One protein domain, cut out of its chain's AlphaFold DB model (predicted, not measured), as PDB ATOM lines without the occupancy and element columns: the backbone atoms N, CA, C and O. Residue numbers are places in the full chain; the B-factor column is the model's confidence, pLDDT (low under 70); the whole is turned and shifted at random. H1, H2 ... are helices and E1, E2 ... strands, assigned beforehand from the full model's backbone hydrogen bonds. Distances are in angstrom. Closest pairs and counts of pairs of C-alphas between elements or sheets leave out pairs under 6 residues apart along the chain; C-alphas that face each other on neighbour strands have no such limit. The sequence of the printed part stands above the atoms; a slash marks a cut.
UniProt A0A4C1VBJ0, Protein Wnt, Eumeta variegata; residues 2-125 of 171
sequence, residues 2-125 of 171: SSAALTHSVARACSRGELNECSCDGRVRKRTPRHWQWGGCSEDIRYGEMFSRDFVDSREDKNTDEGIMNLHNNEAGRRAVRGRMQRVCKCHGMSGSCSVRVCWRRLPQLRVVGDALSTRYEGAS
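This is residues 2 to 125 of the 171 residues of the protein "Protein Wnt" of Eumeta variegata (UniProt A0A4C1VBJ0). A two-stranded hairpin, E1 and E2, makes one end of an elongated model, and a loose bundle of four helices, H1, H3, H4 and H5, makes the other, up and down, each helix running against the one before it in the chain. Residues 37 to 38, in a long unnamed stretch, pair with E2. The printed part has 124 residues with five named helices and two named strands, mostly helix, in the order H1 H2 H3 H4 E1 E2 H5. It is loose, with a radius of gyration of the C-alphas of 17.2 A, and spans 61 by 35 by 23 A.

E1, residues 86 to 92, and E2, residues 100 to 106, form an antiparallel hairpin; N 86 and O 106 are within hydrogen-bond range at 2.8 A. H3, residues 45 to 59, and H4, residues 65 to 82, form a helical hairpin at a shallow tilt of 16 degrees, their closest C-alphas, Glu 49 and Arg 78, 6.1 A apart. H1, residues 2 to 16, touches H3, with the closest C-alphas, Thr 7 and Gly 48, 4.1 A apart. H5, residues 110 to 122, touches H4 with residues 113 to 117 alone, the closest C-alphas being Ala 80 and Val 113, 6.1 A. H2, residues 26 to 30, touches no helix. Every O i to N i+4 pair is within range in H1, H4 and H5, 9 of 11 in H3, and 0 of 1 in H2, where 2 of 2 O i to N i+3 pairs are.

H1 begins at C-alpha 2 (277.127, 193.365, 279.570) and H5 ends at C-alpha 122 (292.525, 198.479, 273.074). H4 is 26.1 A long, H3 22.0 A, H1 21.1 A, E1 and E2 19.4 A each, H5 18.6 A.

The two farthest C-alphas, Asn 63 and Ser 95, are 62.3 A apart. The printed part has no cut; the link from H2 to H3 is long. No printed residue is under 70 in pLDDT.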
ATOM      1  N   SER A   2     278.428 193.869 279.088       97.31
ATOM      2  CA  SER A   2     277.127 193.365 279.570       97.31
ATOM      3  C   SER A   2     277.158 192.760 280.982       97.31
ATOM      4  O   SER A   2     276.343 193.135 281.822       97.31
ATOM      5  N   SER A   3     278.143 191.907 281.295       98.31
ATOM      6  CA  SER A   3     278.316 191.356 282.650       98.31
ATOM      7  C   SER A   3     278.551 192.442 283.709       98.31
ATOM      8  O   SER A   3     277.965 192.415 284.788       98.31
ATOM      9  N   ALA A   4     279.362 193.451 283.380       98.50
ATOM     10  CA  ALA A   4     279.618 194.598 284.243       98.50
ATOM     11  C   ALA A   4     278.340 195.419 284.479       98.50
ATOM     12  O   ALA A   4     278.060 195.807 285.612       98.50
ATOM     13  N   ALA A   5     277.557 195.654 283.422       98.38
ATOM     14  CA  ALA A   5     276.308 196.400 283.491       98.38
ATOM     15  C   ALA A   5     275.271 195.698 284.378       98.38
ATOM     16  O   ALA A   5     274.717 196.349 285.256       98.38
ATOM     17  N   LEU A   6     275.079 194.381 284.227       98.19
ATOM     18  CA  LEU A   6     274.177 193.602 285.086       98.19
ATOM     19  C   LEU A   6     274.634 193.592 286.546       98.19
ATOM     20  O   LEU A   6     273.835 193.821 287.451       98.19
ATOM     21  N   THR A   7     275.930 193.393 286.796       98.62
ATOM     22  CA  THR A   7     276.480 193.495 288.153       98.62
ATOM     23  C   THR A   7     276.240 194.869 288.772       98.62
ATOM     24  O   THR A   7     275.938 194.957 289.962       98.62
ATOM     25  N   HIS A   8     276.374 195.937 287.986       98.69
ATOM     26  CA  HIS A   8     276.158 197.307 288.440       98.69
ATOM     27  C   HIS A   8     274.680 197.595 288.718       98.69
ATOM     28  O   HIS A   8     274.350 198.025 289.822       98.69
ATOM     29  N   SER A   9     273.797 197.324 287.755       98.38
ATOM     30  CA  SER A   9     272.374 197.654 287.847       98.38
ATOM     31  C   SER A   9     271.678 196.884 288.965       98.38
ATOM     32  O   SER A   9     270.967 197.492 289.761       98.38
ATOM     33  N   VAL A  10     271.949 195.584 289.100       98.50
ATOM     34  CA  VAL A  10     271.342 194.748 290.145       98.50
ATOM     35  C   VAL A  10     271.819 195.175 291.529       98.50
ATOM     36  O   VAL A  10     271.002 195.422 292.411       98.50
ATOM     37  N   ALA A  11     273.131 195.357 291.728       98.44
ATOM     38  CA  ALA A  11     273.646 195.824 293.017       98.44
ATOM     39  C   ALA A  11     273.103 197.220 293.388       98.44
ATOM     40  O   ALA A  11     272.848 197.496 294.565       98.44
ATOM     41  N   ARG A  12     272.890 198.091 292.392       98.31
ATOM     42  CA  ARG A  12     272.269 199.408 292.574       98.31
ATOM     43  C   ARG A  12     270.803 199.281 292.989       98.31
ATOM     44  O   ARG A  12     270.423 199.922 293.967       98.31
ATOM     45  N   ALA A  13     270.020 198.451 292.304       98.50
ATOM     46  CA  ALA A  13     268.611 198.202 292.610       98.50
ATOM     47  C   ALA A  13     268.429 197.634 294.032       98.50
ATOM     48  O   ALA A  13     267.640 198.167 294.814       98.50
ATOM     49  N   CYS A  14     269.266 196.668 294.434       98.38
ATOM     50  CA  CYS A  14     269.303 196.138 295.806       98.38
ATOM     51  C   CYS A  14     269.497 197.243 296.855       98.38
ATOM     52  O   CYS A  14     268.811 197.294 297.871       98.38
ATOM     53  N   SER A  15     270.438 198.162 296.616       97.44
ATOM     54  CA  SER A  15     270.730 199.250 297.561       97.44
ATOM     55  C   SER A  15     269.632 200.310 297.658       97.44
ATOM     56  O   SER A  15     269.603 201.079 298.618       97.44
ATOM     57  N   ARG A  16     268.745 200.360 296.660       97.56
ATOM     58  CA  ARG A  16     267.580 201.245 296.621       97.56
ATOM     59  C   ARG A  16     266.314 200.591 297.172       97.56
ATOM     60  O   ARG A  16     265.321 201.288 297.321       97.56
ATOM     61  N   GLY A  17     266.356 199.294 297.484       97.12
ATOM     62  CA  GLY A  17     265.174 198.536 297.892       97.12
ATOM     63  C   GLY A  17     264.185 198.301 296.749       97.12
ATOM     64  O   GLY A  17     263.003 198.131 297.004       97.12
ATOM     65  N   GLU A  18     264.653 198.321 295.496       98.19
ATOM     66  CA  GLU A  18     263.824 198.032 294.311       98.19
ATOM     67  C   GLU A  18     263.621 196.515 294.099       98.19
ATOM     68  O   GLU A  18     262.769 196.113 293.314       98.19
ATOM     69  N   LEU A  19     264.408 195.679 294.787       97.19
ATOM     70  CA  LEU A  19     264.370 194.215 294.727       97.19
ATOM     71  C   LEU A  19     264.167 193.646 296.136       97.19
ATOM     72  O   LEU A  19     264.739 194.166 297.095       97.19
ATOM     73  N   ASN A  20     263.397 192.564 296.254       95.56
ATOM     74  CA  ASN A  20     263.029 191.972 297.546       95.56
ATOM     75  C   ASN A  20     264.061 190.944 298.041       95.56
ATOM     76  O   ASN A  20     264.174 190.675 299.234       95.56
ATOM     77  N   GLU A  21     264.829 190.363 297.124       95.88
ATOM     78  CA  GLU A  21     265.738 189.240 297.353       95.88
ATOM     79  C   GLU A  21     267.117 189.680 297.870       95.88
ATOM     80  O   GLU A  21     267.972 188.848 298.190       95.88
ATOM     81  N   CYS A  22     267.371 190.987 297.934       97.38
ATOM     82  CA  CYS A  22     268.658 191.557 298.311       97.38
ATOM     83  C   CYS A  22     268.514 192.905 299.020       97.38
ATOM     84  O   CYS A  22     267.476 193.554 298.996       97.38
ATOM     85  N   SER A  23     269.590 193.339 299.677       97.12
ATOM     86  CA  SER A  23     269.642 194.617 300.391       97.12
ATOM     87  C   SER A  23     271.081 195.147 300.461       97.12
ATOM     88  O   SER A  23     271.975 194.679 299.751       97.12
ATOM     89  N   CYS A  24     271.322 196.154 301.300       97.62
ATOM     90  CA  CYS A  24     272.648 196.715 301.540       97.62
ATOM     91  C   CYS A  24     273.642 195.672 302.100       97.62
ATOM     92  O   CYS A  24     273.295 194.816 302.912       97.62
ATOM     93  N   ASP A  25     274.927 195.813 301.767       97.44
ATOM     94  CA  ASP A  25     276.009 194.959 302.265       97.44
ATOM     95  C   ASP A  25     276.267 195.178 303.765       97.44
ATOM     96  O   ASP A  25     277.097 195.998 304.165       97.44
ATOM     97  N   GLY A  26     275.596 194.404 304.619       95.44
ATOM     98  CA  GLY A  26     275.788 194.444 306.072       95.44
ATOM     99  C   GLY A  26     277.169 193.964 306.539       95.44
ATOM    100  O   GLY A  26     277.598 194.284 307.648       95.44
ATOM    101  N   ARG A  27     277.924 193.240 305.698       95.44
ATOM    102  CA  ARG A  27     279.224 192.660 306.088       95.44
ATOM    103  C   ARG A  27     280.288 193.722 306.324       95.44
ATOM    104  O   ARG A  27     281.227 193.467 307.076       95.44
ATOM    105  N   VAL A  28     280.147 194.910 305.731       94.25
ATOM    106  CA  VAL A  28     281.072 196.025 305.975       94.25
ATOM    107  C   VAL A  28     281.113 196.406 307.455       94.25
ATOM    108  O   VAL A  28     282.189 196.696 307.967       94.25
ATOM    109  N   ARG A  29     279.981 196.293 308.166       92.69
ATOM    110  CA  ARG A  29     279.846 196.658 309.586       92.69
ATOM    111  C   ARG A  29     280.607 195.730 310.533       92.69
ATOM    112  O   ARG A  29     280.864 196.113 311.665       92.69
ATOM    113  N   LYS A  30     281.028 194.548 310.068       92.94
ATOM    114  CA  LYS A  30     281.906 193.645 310.835       92.94
ATOM    115  C   LYS A  30     283.340 194.181 310.968       92.94
ATOM    116  O   LYS A  30     284.128 193.620 311.717       92.94
ATOM    117  N   ARG A  31     283.709 195.219 310.208       91.00
ATOM    118  CA  ARG A  31     285.034 195.851 310.254       91.00
ATOM    119  C   ARG A  31     284.958 197.138 311.065       91.00
ATOM    120  O   ARG A  31     284.125 197.978 310.755       91.00
ATOM    121  N   THR A  32     285.876 197.342 311.999       91.81
ATOM    122  CA  THR A  32     285.965 198.548 312.838       91.81
ATOM    123  C   THR A  32     287.107 199.458 312.362       91.81
ATOM    124  O   THR A  32     288.276 199.152 312.605       91.81
ATOM    125  N   PRO A  33     286.827 200.559 311.634       91.94
ATOM    126  CA  PRO A  33     287.859 201.497 311.198       91.94
ATOM    127  C   PRO A  33     288.287 202.426 312.347       91.94
ATOM    128  O   PRO A  33     287.491 202.744 313.219       91.94
ATOM    129  N   ARG A  34     289.533 202.925 312.319       88.31
ATOM    130  CA  ARG A  34     290.057 203.834 313.363       88.31
ATOM    131  C   ARG A  34     289.571 205.289 313.265       88.31
ATOM    132  O   ARG A  34     289.478 205.960 314.279       88.31
ATOM    133  N   HIS A  35     289.294 205.796 312.059       90.88
ATOM    134  CA  HIS A  35     289.090 207.241 311.804       90.88
ATOM    135  C   HIS A  35     287.721 207.591 311.206       90.88
ATOM    136  O   HIS A  35     287.561 208.644 310.584       90.88
ATOM    137  N   TRP A  36     286.789 206.645 311.218       93.81
ATOM    138  CA  TRP A  36     285.436 206.789 310.687       93.81
ATOM    139  C   TRP A  36     284.621 205.553 311.061       93.81
ATOM    140  O   TRP A  36     285.187 204.510 311.378       93.81
ATOM    141  N   GLN A  37     283.302 205.658 310.961       94.94
ATOM    142  CA  GLN A  37     282.369 204.575 311.256       94.94
ATOM    143  C   GLN A  37     281.557 204.181 310.020       94.94
ATOM    144  O   GLN A  37     281.222 205.022 309.181       94.94
ATOM    145  N   TRP A  38     281.230 202.896 309.888       96.50
ATOM    146  CA  TRP A  38     280.317 202.450 308.837       96.50
ATOM    147  C   TRP A  38     278.901 202.938 309.123       96.50
ATOM    148  O   TRP A  38     278.401 202.796 310.234       96.50
ATOM    149  N   GLY A  39     278.232 203.455 308.100       94.69
ATOM    150  CA  GLY A  39     276.818 203.807 308.163       94.69
ATOM    151  C   GLY A  39     276.190 203.786 306.779       94.69
ATOM    152  O   GLY A  39     276.791 203.274 305.837       94.69
ATOM    153  N   GLY A  40     274.972 204.315 306.664       94.31
ATOM    154  CA  GLY A  40     274.224 204.329 305.406       94.31
ATOM    155  C   GLY A  40     274.017 202.936 304.797       94.31
ATOM    156  O   GLY A  40     274.044 201.916 305.495       94.31
ATOM    157  N   CYS A  41     273.826 202.918 303.477       97.25
ATOM    158  CA  CYS A  41     273.684 201.710 302.671       97.25
ATOM    159  C   CYS A  41     274.945 201.496 301.828       97.25
ATOM    160  O   CYS A  41     275.255 202.300 300.949       97.25
ATOM    161  N   SER A  42     275.688 200.423 302.109       98.06
ATOM    162  CA  SER A  42     276.772 199.985 301.227       98.06
ATOM    163  C   SER A  42     276.203 199.098 300.126       98.06
ATOM    164  O   SER A  42     275.493 198.150 300.430       98.06
ATOM    165  N   GLU A  43     276.512 199.383 298.864       98.25
ATOM    166  CA  GLU A  43     276.042 198.569 297.733       98.25
ATOM    167  C   GLU A  43     276.675 197.169 297.748       98.25
ATOM    168  O   GLU A  43     277.902 197.028 297.847       98.25
ATOM    169  N   ASP A  44     275.838 196.127 297.640       98.12
ATOM    170  CA  ASP A  44     276.277 194.730 297.650       98.12
ATOM    171  C   ASP A  44     276.732 194.262 296.265       98.12
ATOM    172  O   ASP A  44     276.030 193.579 295.518       98.12
ATOM    173  N   ILE A  45     277.983 194.591 295.948       98.12
ATOM    174  CA  ILE A  45     278.632 194.132 294.717       98.12
ATOM    175  C   ILE A  45     278.717 192.602 294.615       98.12
ATOM    176  O   ILE A  45     278.778 192.074 293.510       98.12
ATOM    177  N   ARG A  46     278.735 191.864 295.738       97.94
ATOM    178  CA  ARG A  46     278.837 190.397 295.694       97.94
ATOM    179  C   ARG A  46     277.553 189.790 295.159       97.94
ATOM    180  O   ARG A  46     277.632 188.876 294.344       97.94
ATOM    181  N   TYR A  47     276.411 190.322 295.585       98.31
ATOM    182  CA  TYR A  47     275.115 189.919 295.054       98.31
ATOM    183  C   TYR A  47     275.013 190.234 293.555       98.31
ATOM    184  O   TYR A  47     274.683 189.354 292.767       98.31
ATOM    185  N   GLY A  48     275.413 191.440 293.131       98.38
ATOM    186  CA  GLY A  48     275.440 191.796 291.706       98.38
ATOM    187  C   GLY A  48     276.376 190.917 290.861       98.38
ATOM    188  O   GLY A  48     276.041 190.551 289.734       98.38
ATOM    189  N   GLU A  49     277.554 190.545 291.375       98.50
ATOM    190  CA  GLU A  49     278.446 189.607 290.678       98.50
ATOM    191  C   GLU A  49     277.859 188.190 290.605       98.50
ATOM    192  O   GLU A  49     278.035 187.526 289.589       98.50
ATOM    193  N   MET A  50     277.205 187.721 291.673       98.25
ATOM    194  CA  MET A  50     276.532 186.418 291.717       98.25
ATOM    195  C   MET A  50     275.418 186.359 290.673       98.25
ATOM    196  O   MET A  50     275.484 185.524 289.780       98.25
ATOM    197  N   PHE A  51     274.494 187.324 290.695       98.38
ATOM    198  CA  PHE A  51     273.414 187.409 289.714       98.38
ATOM    199  C   PHE A  51     273.949 187.475 288.279       98.38
ATOM    200  O   PHE A  51     273.470 186.770 287.397       98.38
ATOM    201  N   SER A  52     274.980 188.291 288.023       98.50
ATOM    202  CA  SER A  52     275.578 188.362 286.687       98.50
ATOM    203  C   SER A  52     276.207 187.043 286.246       98.50
ATOM    204  O   SER A  52     276.172 186.766 285.051       98.50
ATOM    205  N   ARG A  53     276.810 186.262 287.152       98.38
ATOM    206  CA  ARG A  53     277.322 184.925 286.816       98.38
ATOM    207  C   ARG A  53     276.165 184.012 286.448       98.38
ATOM    208  O   ARG A  53     276.163 183.479 285.350       98.38
ATOM    209  N   ASP A  54     275.162 183.916 287.310       97.94
ATOM    210  CA  ASP A  54     274.039 183.001 287.106       97.94
ATOM    211  C   ASP A  54     273.242 183.343 285.839       97.94
ATOM    212  O   ASP A  54     272.776 182.447 285.148       97.94
ATOM    213  N   PHE A  55     273.135 184.627 285.489       97.75
ATOM    214  CA  PHE A  55     272.420 185.066 284.295       97.75
ATOM    215  C   PHE A  55     273.275 184.987 283.023       97.75
ATOM    216  O   PHE A  55     272.904 184.304 282.071       97.75
ATOM    217  N   VAL A  56     274.423 185.677 282.984       97.81
ATOM    218  CA  VAL A  56     275.223 185.826 281.752       97.81
ATOM    219  C   VAL A  56     275.979 184.547 281.426       97.81
ATOM    220  O   VAL A  56     276.030 184.149 280.270       97.81
ATOM    221  N   ASP A  57     276.539 183.881 282.436       97.88
ATOM    222  CA  ASP A  57     277.379 182.707 282.209       97.88
ATOM    223  C   ASP A  57     276.537 181.438 281.947       97.88
ATOM    224  O   ASP A  57     277.094 180.421 281.544       97.88
ATOM    225  N   SER A  58     275.209 181.477 282.146       97.12
ATOM    226  CA  SER A  58     274.306 180.325 281.944       97.12
ATOM    227  C   SER A  58     274.280 179.794 280.511       97.12
ATOM    228  O   SER A  58     274.001 178.615 280.299       97.12
ATOM    229  N   ARG A  59     274.566 180.659 279.532       94.62
ATOM    230  CA  ARG A  59     274.567 180.316 278.105       94.62
ATOM    231  C   ARG A  59     275.944 179.913 277.582       94.62
ATOM    232  O   ARG A  59     276.044 179.534 276.421       94.62
ATOM    233  N   GLU A  60     276.986 179.994 278.408       96.94
ATOM    234  CA  GLU A  60     278.363 179.757 277.976       96.94
ATOM    235  C   GLU A  60     278.769 178.290 278.153       96.94
ATOM    236  O   GLU A  60     278.759 177.756 279.268       96.94
ATOM    237  N   ASP A  61     279.200 177.645 277.067       95.12
ATOM    238  CA  ASP A  61     279.715 176.275 277.115       95.12
ATOM    239  C   ASP A  61     281.224 176.251 277.400       95.12
ATOM    240  O   ASP A  61     282.061 176.667 276.605       95.12
ATOM    241  N   LYS A  62     281.613 175.682 278.543       92.44
ATOM    242  CA  LYS A  62     283.030 175.519 278.921       92.44
ATOM    243  C   LYS A  62     283.801 174.561 278.007       92.44
ATOM    244  O   LYS A  62     285.022 174.468 278.143       92.44
ATOM    245  N   ASN A  63     283.106 173.830 277.140       92.00
ATOM    246  CA  ASN A  63     283.671 172.911 276.161       92.00
ATOM    247  C   ASN A  63     283.762 173.518 274.753       92.00
ATOM    248  O   ASN A  63     284.096 172.797 273.814       92.00
ATOM    249  N   THR A  64     283.510 174.812 274.579       94.50
ATOM    250  CA  THR A  64     283.829 175.531 273.340       94.50
ATOM    251  C   THR A  64     284.943 176.538 273.595       94.50
ATOM    252  O   THR A  64     285.199 176.928 274.742       94.50
ATOM    253  N   ASP A  65     285.677 176.912 272.547       96.06
ATOM    254  CA  ASP A  65     286.756 177.888 272.701       96.06
ATOM    255  C   ASP A  65     286.162 179.258 273.052       96.06
ATOM    256  O   ASP A  65     286.616 179.925 273.993       96.06
ATOM    257  N   GLU A  66     285.059 179.596 272.388       97.00
ATOM    258  CA  GLU A  66     284.262 180.802 272.573       97.00
ATOM    259  C   GLU A  66     283.707 180.874 273.990       97.00
ATOM    260  O   GLU A  66     283.835 181.905 274.641       97.00
ATOM    261  N   GLY A  67     283.150 179.786 274.530       97.00
ATOM    262  CA  GLY A  67     282.574 179.815 275.871       97.00
ATOM    263  C   GLY A  67     283.632 180.019 276.959       97.00
ATOM    264  O   GLY A  67     283.404 180.753 277.924       97.00
ATOM    265  N   ILE A  68     284.847 179.477 276.798       96.38
ATOM    266  CA  ILE A  68     285.960 179.771 277.718       96.38
ATOM    267  C   ILE A  68     286.390 181.244 277.611       96.38
ATOM    268  O   ILE A  68     286.644 181.879 278.645       96.38
ATOM    269  N   MET A  69     286.473 181.792 276.395       97.69
ATOM    270  CA  MET A  69     286.759 183.212 276.158       97.69
ATOM    271  C   MET A  69     285.684 184.107 276.791       97.69
ATOM    272  O   MET A  69     286.010 185.022 277.554       97.69
ATOM    273  N   ASN A  70     284.410 183.817 276.537       98.19
ATOM    274  CA  ASN A  70     283.269 184.574 277.034       98.19
ATOM    275  C   ASN A  70     283.233 184.575 278.560       98.19
ATOM    276  O   ASN A  70     283.158 185.640 279.166       98.19
ATOM    277  N   LEU A  71     283.408 183.421 279.210       98.00
ATOM    278  CA  LEU A  71     283.493 183.330 280.674       98.00
ATOM    279  C   LEU A  71     284.641 184.172 281.252       98.00
ATOM    280  O   LEU A  71     284.483 184.811 282.300       98.00
ATOM    281  N   HIS A  72     285.799 184.192 280.584       98.12
ATOM    282  CA  HIS A  72     286.935 185.024 280.986       98.12
ATOM    283  C   HIS A  72     286.600 186.518 280.874       98.12
ATOM    284  O   HIS A  72     286.770 187.258 281.849       98.12
ATOM    285  N   ASN A  73     286.068 186.951 279.730       98.62
ATOM    286  CA  ASN A  73     285.699 188.344 279.469       98.62
ATOM    287  C   ASN A  73     284.535 188.819 280.357       98.62
ATOM    288  O   ASN A  73     284.559 189.938 280.882       98.62
ATOM    289  N   ASN A  74     283.550 187.956 280.610       98.62
ATOM    290  CA  ASN A  74     282.440 188.216 281.523       98.62
ATOM    291  C   ASN A  74     282.958 188.472 282.937       98.62
ATOM    292  O   ASN A  74     282.568 189.451 283.585       98.62
ATOM    293  N   GLU A  75     283.892 187.646 283.402       98.50
ATOM    294  CA  GLU A  75     284.524 187.837 284.697       98.50
ATOM    295  C   GLU A  75     285.403 189.100 284.733       98.50
ATOM    296  O   GLU A  75     285.376 189.811 285.741       98.50
ATOM    297  N   ALA A  76     286.133 189.434 283.664       98.56
ATOM    298  CA  ALA A  76     286.869 190.698 283.571       98.56
ATOM    299  C   ALA A  76     285.929 191.911 283.728       98.56
ATOM    300  O   ALA A  76     286.228 192.826 284.500       98.56
ATOM    301  N   GLY A  77     284.742 191.865 283.108       98.62
ATOM    302  CA  GLY A  77     283.681 192.861 283.287       98.62
ATOM    303  C   GLY A  77     283.224 193.005 284.742       98.62
ATOM    304  O   GLY A  77     283.223 194.110 285.289       98.62
ATOM    305  N   ARG A  78     282.921 191.892 285.420       98.69
ATOM    306  CA  ARG A  78     282.556 191.890 286.851       98.69
ATOM    307  C   ARG A  78     283.663 192.484 287.725       98.69
ATOM    308  O   ARG A  78     283.415 193.339 288.584       98.69
ATOM    309  N   ARG A  79     284.922 192.108 287.458       98.38
ATOM    310  CA  ARG A  79     286.091 192.663 288.158       98.38
ATOM    311  C   ARG A  79     286.260 194.160 287.928       98.38
ATOM    312  O   ARG A  79     286.677 194.838 288.867       98.38
ATOM    313  N   ALA A  80     285.938 194.674 286.742       98.31
ATOM    314  CA  ALA A  80     286.027 196.100 286.443       98.31
ATOM    315  C   ALA A  80     285.092 196.931 287.339       98.31
ATOM    316  O   ALA A  80     285.492 197.995 287.813       98.31
ATOM    317  N   VAL A  81     283.899 196.418 287.662       98.50
ATOM    318  CA  VAL A  81     282.995 197.055 288.638       98.50
ATOM    319  C   VAL A  81     283.557 196.930 290.054       98.50
ATOM    320  O   VAL A  81     283.757 197.931 290.746       98.50
ATOM    321  N   ARG A  82     283.873 195.703 290.495       98.12
ATOM    322  CA  ARG A  82     284.324 195.437 291.873       98.12
ATOM    323  C   ARG A  82     285.613 196.165 292.235       98.12
ATOM    324  O   ARG A  82     285.734 196.661 293.358       98.12
ATOM    325  N   GLY A  83     286.568 196.225 291.311       97.69
ATOM    326  CA  GLY A  83     287.849 196.911 291.489       97.69
ATOM    327  C   GLY A  83     287.715 198.428 291.620       97.69
ATOM    328  O   GLY A  83     288.633 199.074 292.113       97.69
ATOM    329  N   ARG A  84     286.565 198.992 291.230       97.75
ATOM    330  CA  ARG A  84     286.290 200.434 291.230       97.75
ATOM    331  C   ARG A  84     285.248 200.862 292.262       97.75
ATOM    332  O   ARG A  84     284.829 202.015 292.258       97.75
ATOM    333  N   MET A  85     284.852 199.966 293.164       97.69
ATOM    334  CA  MET A  85     284.021 200.313 294.318       97.69
ATOM    335  C   MET A  85     284.704 201.386 295.171       97.69
ATOM    336  O   MET A  85     285.838 201.208 295.619       97.69
ATOM    337  N   GLN A  86     283.987 202.460 295.465       97.19
ATOM    338  CA  GLN A  86     284.493 203.612 296.200       97.19
ATOM    339  C   GLN A  86     284.027 203.574 297.655       97.19
ATOM    340  O   GLN A  86     282.929 203.109 297.956       97.19
ATOM    341  N   ARG A  87     284.847 204.089 298.576       96.19
ATOM    342  CA  ARG A  87     284.384 204.463 299.917       96.19
ATOM    343  C   ARG A  87     284.049 205.945 299.888       96.19
ATOM    344  O   ARG A  87     284.951 206.766 299.754       96.19
ATOM    345  N   VAL A  88     282.777 206.266 300.060       96.69
ATOM    346  CA  VAL A  88     282.293 207.643 300.164       96.69
ATOM    347  C   VAL A  88     281.897 207.925 301.606       96.69
ATOM    348  O   VAL A  88     281.446 207.021 302.309       96.69
ATOM    349  N   CYS A  89     282.107 209.157 302.058       95.75
ATOM    350  CA  CYS A  89     281.900 209.544 303.446       95.75
ATOM    351  C   CYS A  89     281.087 210.834 303.539       95.75
ATOM    352  O   CYS A  89     281.224 211.714 302.693       95.75
ATOM    353  N   LYS A  90     280.302 210.957 304.608       94.88
ATOM    354  CA  LYS A  90     279.737 212.217 305.090       94.88
ATOM    355  C   LYS A  90     280.408 212.601 306.399       94.88
ATOM    356  O   LYS A  90     280.672 211.745 307.248       94.88
ATOM    357  N   CYS A  91     280.701 213.886 306.526       94.94
ATOM    358  CA  CYS A  91     281.178 214.477 307.763       94.94
ATOM    359  C   CYS A  91     279.993 214.982 308.578       94.94
ATOM    360  O   CYS A  91     279.066 215.581 308.037       94.94
ATOM    361  N   HIS A  92     280.040 214.704 309.870       91.44
ATOM    362  CA  HIS A  92     279.091 215.148 310.868       91.44
ATOM    363  C   HIS A  92     279.903 215.822 311.974       91.44
ATOM    364  O   HIS A  92     280.767 215.200 312.588       91.44
ATOM    365  N   GLY A  93     279.644 217.098 312.212       91.19
ATOM    366  CA  GLY A  93     280.341 217.884 313.217       91.19
ATOM    367  C   GLY A  93     279.798 219.303 313.241       91.19
ATOM    368  O   GLY A  93     279.155 219.748 312.285       91.19
ATOM    369  N   MET A  94     280.028 220.007 314.348       93.06
ATOM    370  CA  MET A  94     279.599 221.396 314.497       93.06
ATOM    371  C   MET A  94     280.175 222.232 313.347       93.06
ATOM    372  O   MET A  94     281.340 222.056 312.975       93.06
ATOM    373  N   SER A  95     279.331 223.070 312.744       88.81
ATOM    374  CA  SER A  95     279.681 223.936 311.609       88.81
ATOM    375  C   SER A  95     280.275 223.201 310.392       88.81
ATOM    376  O   SER A  95     281.081 223.765 309.661       88.81
ATOM    377  N   GLY A  96     279.905 221.932 310.169       83.44
ATOM    378  CA  GLY A  96     280.390 221.143 309.026       83.44
ATOM    379  C   GLY A  96     281.773 220.514 309.221       83.44
ATOM    380  O   GLY A  96     282.347 219.979 308.272       83.44
ATOM    381  N   SER A  97     282.311 220.538 310.444       92.12
ATOM    382  CA  SER A  97     283.558 219.840 310.771       92.12
ATOM    383  C   SER A  97     283.444 218.314 310.591       92.12
ATOM    384  O   SER A  97     282.370 217.719 310.677       92.12
ATOM    385  N   CYS A  98     284.579 217.654 310.345       92.69
ATOM    386  CA  CYS A  98     284.674 216.198 310.176       92.69
ATOM    387  C   CYS A  98     285.057 215.462 311.473       92.69
ATOM    388  O   CYS A  98     285.759 214.451 311.407       92.69
ATOM    389  N   SER A  99     284.623 215.953 312.641       91.94
ATOM    390  CA  SER A  99     284.903 215.303 313.932       91.94
ATOM    391  C   SER A  99     284.317 213.891 314.003       91.94
ATOM    392  O   SER A  99     284.969 212.973 314.497       91.94
ATOM    393  N   VAL A 100     283.135 213.681 313.416       92.75
ATOM    394  CA  VAL A 100     282.574 212.359 313.136       92.75
ATOM    395  C   VAL A 100     282.487 212.166 311.629       92.75
ATOM    396  O   VAL A 100     281.985 213.006 310.887       92.75
ATOM    397  N   ARG A 101     282.959 211.019 311.140       95.06
ATOM    398  CA  ARG A 101     282.900 210.670 309.718       95.06
ATOM    399  C   ARG A 101     282.206 209.331 309.542       95.06
ATOM    400  O   ARG A 101     282.658 208.326 310.085       95.06
ATOM    401  N   VAL A 102     281.129 209.319 308.764       95.56
ATOM    402  CA  VAL A 102     280.340 208.121 308.457       95.56
ATOM    403  C   VAL A 102     280.554 207.761 306.996       95.56
ATOM    404  O   VAL A 102     280.347 208.608 306.133       95.56
ATOM    405  N   CYS A 103     280.953 206.527 306.692       97.25
ATOM    406  CA  CYS A 103     281.186 206.106 305.309       97.25
ATOM    407  C   CYS A 103     280.419 204.842 304.923       97.25
ATOM    408  O   CYS A 103     280.068 204.017 305.767       97.25
ATOM    409  N   TRP A 104     280.223 204.676 303.617       97.75
ATOM    410  CA  TRP A 104     279.651 203.490 302.986       97.75
ATOM    411  C   TRP A 104     280.383 203.174 301.681       97.75
ATOM    412  O   TRP A 104     281.143 203.994 301.152       97.75
ATOM    413  N   ARG A 105     280.198 201.953 301.172       97.75
ATOM    414  CA  ARG A 105     280.711 201.565 299.855       97.75
ATOM    415  C   ARG A 105     279.699 201.905 298.775       97.75
ATOM    416  O   ARG A 105     278.529 201.561 298.908       97.75
ATOM    417  N   ARG A 106     280.174 202.532 297.705       97.69
ATOM    418  CA  ARG A 106     279.372 202.905 296.547       97.69
ATOM    419  C   ARG A 106     279.984 202.347 295.257       97.69
ATOM    420  O   ARG A 106     281.206 202.331 295.110       97.69
ATOM    421  N   LEU A 107     279.142 201.911 294.333       98.19
ATOM    422  CA  LEU A 107     279.434 201.602 292.947       98.19
ATOM    423  C   LEU A 107     279.993 202.848 292.247       98.19
ATOM    424  O   LEU A 107     279.537 203.970 292.504       98.19
ATOM    425  N   PRO A 108     280.960 202.674 291.335       97.81
ATOM    426  CA  PRO A 108     281.386 203.759 290.462       97.81
ATOM    427  C   PRO A 108     280.232 204.201 289.546       97.81
ATOM    428  O   PRO A 108     279.235 203.493 289.370       97.81
ATOM    429  N   GLN A 109     280.379 205.359 288.905       97.75
ATOM    430  CA  GLN A 109     279.544 205.669 287.744       97.75
ATOM    431  C   GLN A 109     279.821 204.642 286.640       97.75
ATOM    432  O   GLN A 109     280.977 204.278 286.419       97.75
ATOM    433  N   LEU A 110     278.780 204.195 285.931       97.12
ATOM    434  CA  LEU A 110     278.931 203.159 284.905       97.12
ATOM    435  C   LEU A 110     279.876 203.600 283.775       97.12
ATOM    436  O   LEU A 110     280.632 202.777 283.271       97.12
ATOM    437  N   ARG A 111     279.923 204.903 283.460       98.00
ATOM    438  CA  ARG A 111     280.882 205.481 282.504       98.00
ATOM    439  C   ARG A 111     282.333 205.151 282.853       98.00
ATOM    440  O   ARG A 111     283.049 204.637 282.016       98.00
ATOM    441  N   VAL A 112     282.719 205.298 284.123       98.19
ATOM    442  CA  VAL A 112     284.079 204.983 284.602       98.19
ATOM    443  C   VAL A 112     284.416 203.495 284.424       98.19
ATOM    444  O   VAL A 112     285.578 203.127 284.262       98.19
ATOM    445  N   VAL A 113     283.412 202.615 284.474       98.38
ATOM    446  CA  VAL A 113     283.588 201.188 284.166       98.38
ATOM    447  C   VAL A 113     283.731 200.979 282.659       98.38
ATOM    448  O   VAL A 113     284.599 200.212 282.252       98.38
ATOM    449  N   GLY A 114     282.919 201.667 281.853       98.19
ATOM    450  CA  GLY A 114     282.997 201.660 280.392       98.19
ATOM    451  C   GLY A 114     284.367 202.104 279.890       98.19
ATOM    452  O   GLY A 114     285.028 201.327 279.210       98.19
ATOM    453  N   ASP A 115     284.843 203.271 280.325       98.38
ATOM    454  CA  ASP A 115     286.160 203.812 279.964       98.38
ATOM    455  C   ASP A 115     287.274 202.818 280.327       98.38
ATOM    456  O   ASP A 115     288.167 202.521 279.538       98.38
ATOM    457  N   ALA A 116     287.180 202.216 281.514       97.88
ATOM    458  CA  ALA A 116     288.141 201.217 281.958       97.88
ATOM    459  C   ALA A 116     288.145 199.945 281.106       97.88
ATOM    460  O   ALA A 116     289.203 199.344 280.938       97.88
ATOM    461  N   LEU A 117     286.980 199.502 280.635       98.25
ATOM    462  CA  LEU A 117     286.871 198.352 279.743       98.25
ATOM    463  C   LEU A 117     287.303 198.713 278.320       98.25
ATOM    464  O   LEU A 117     287.893 197.860 277.672       98.25
ATOM    465  N   SER A 118     287.106 199.961 277.884       98.25
ATOM    466  CA  SER A 118     287.623 200.488 276.615       98.25
ATOM    467  C   SER A 118     289.146 200.392 276.560       98.25
ATOM    468  O   SER A 118     289.696 199.779 275.655       98.25
ATOM    469  N   THR A 119     289.845 200.851 277.604       97.50
ATOM    470  CA  THR A 119     291.308 200.695 277.690       97.50
ATOM    471  C   THR A 119     291.742 199.223 277.701       97.50
ATOM    472  O   THR A 119     292.817 198.882 277.218       97.50
ATOM    473  N   ARG A 120     290.931 198.314 278.266       97.31
ATOM    474  CA  ARG A 120     291.226 196.867 278.230       97.31
ATOM    475  C   ARG A 120     290.945 196.241 276.872       97.31
ATOM    476  O   ARG A 120     291.536 195.209 276.584       97.31
ATOM    477  N   TYR A 121     290.046 196.830 276.096       97.25
ATOM    478  CA  TYR A 121     289.723 196.412 274.742       97.25
ATOM    479  C   TYR A 121     290.854 196.792 273.781       97.25
ATOM    480  O   TYR A 121     291.347 195.924 273.073       97.25
ATOM    481  N   GLU A 122     291.362 198.024 273.860       96.31
ATOM    482  CA  GLU A 122     292.525 198.479 273.074       96.31
ATOM    483  C   GLU A 122     293.787 197.636 273.331       96.31
ATOM    484  O   GLU A 122     294.606 197.438 272.440       96.31
ATOM    485  N   GLY A 123     293.944 197.125 274.557       94.62
ATOM    486  CA  GLY A 123     295.045 196.244 274.959       94.62
ATOM    487  C   GLY A 123     294.661 194.767 275.094       94.62
ATOM    488  O   GLY A 123     295.292 194.057 275.885       94.62
ATOM    489  N   ALA A 124     293.595 194.312 274.427       97.06
ATOM    490  CA  ALA A 124     293.133 192.932 274.538       97.06
ATOM    491  C   ALA A 124     294.179 191.948 273.989       97.06
ATOM    492  O   ALA A 124     294.925 192.243 273.061       97.06
ATOM    493  N   SER A 125     294.261 190.759 274.587       97.00
ATOM    494  CA  SER A 125     295.255 189.754 274.193       97.00
ATOM    495  C   SER A 125     294.674 188.736 273.215       97.00
ATOM    496  O   SER A 125     293.693 188.065 273.547       97.00
TER     497      SER A 125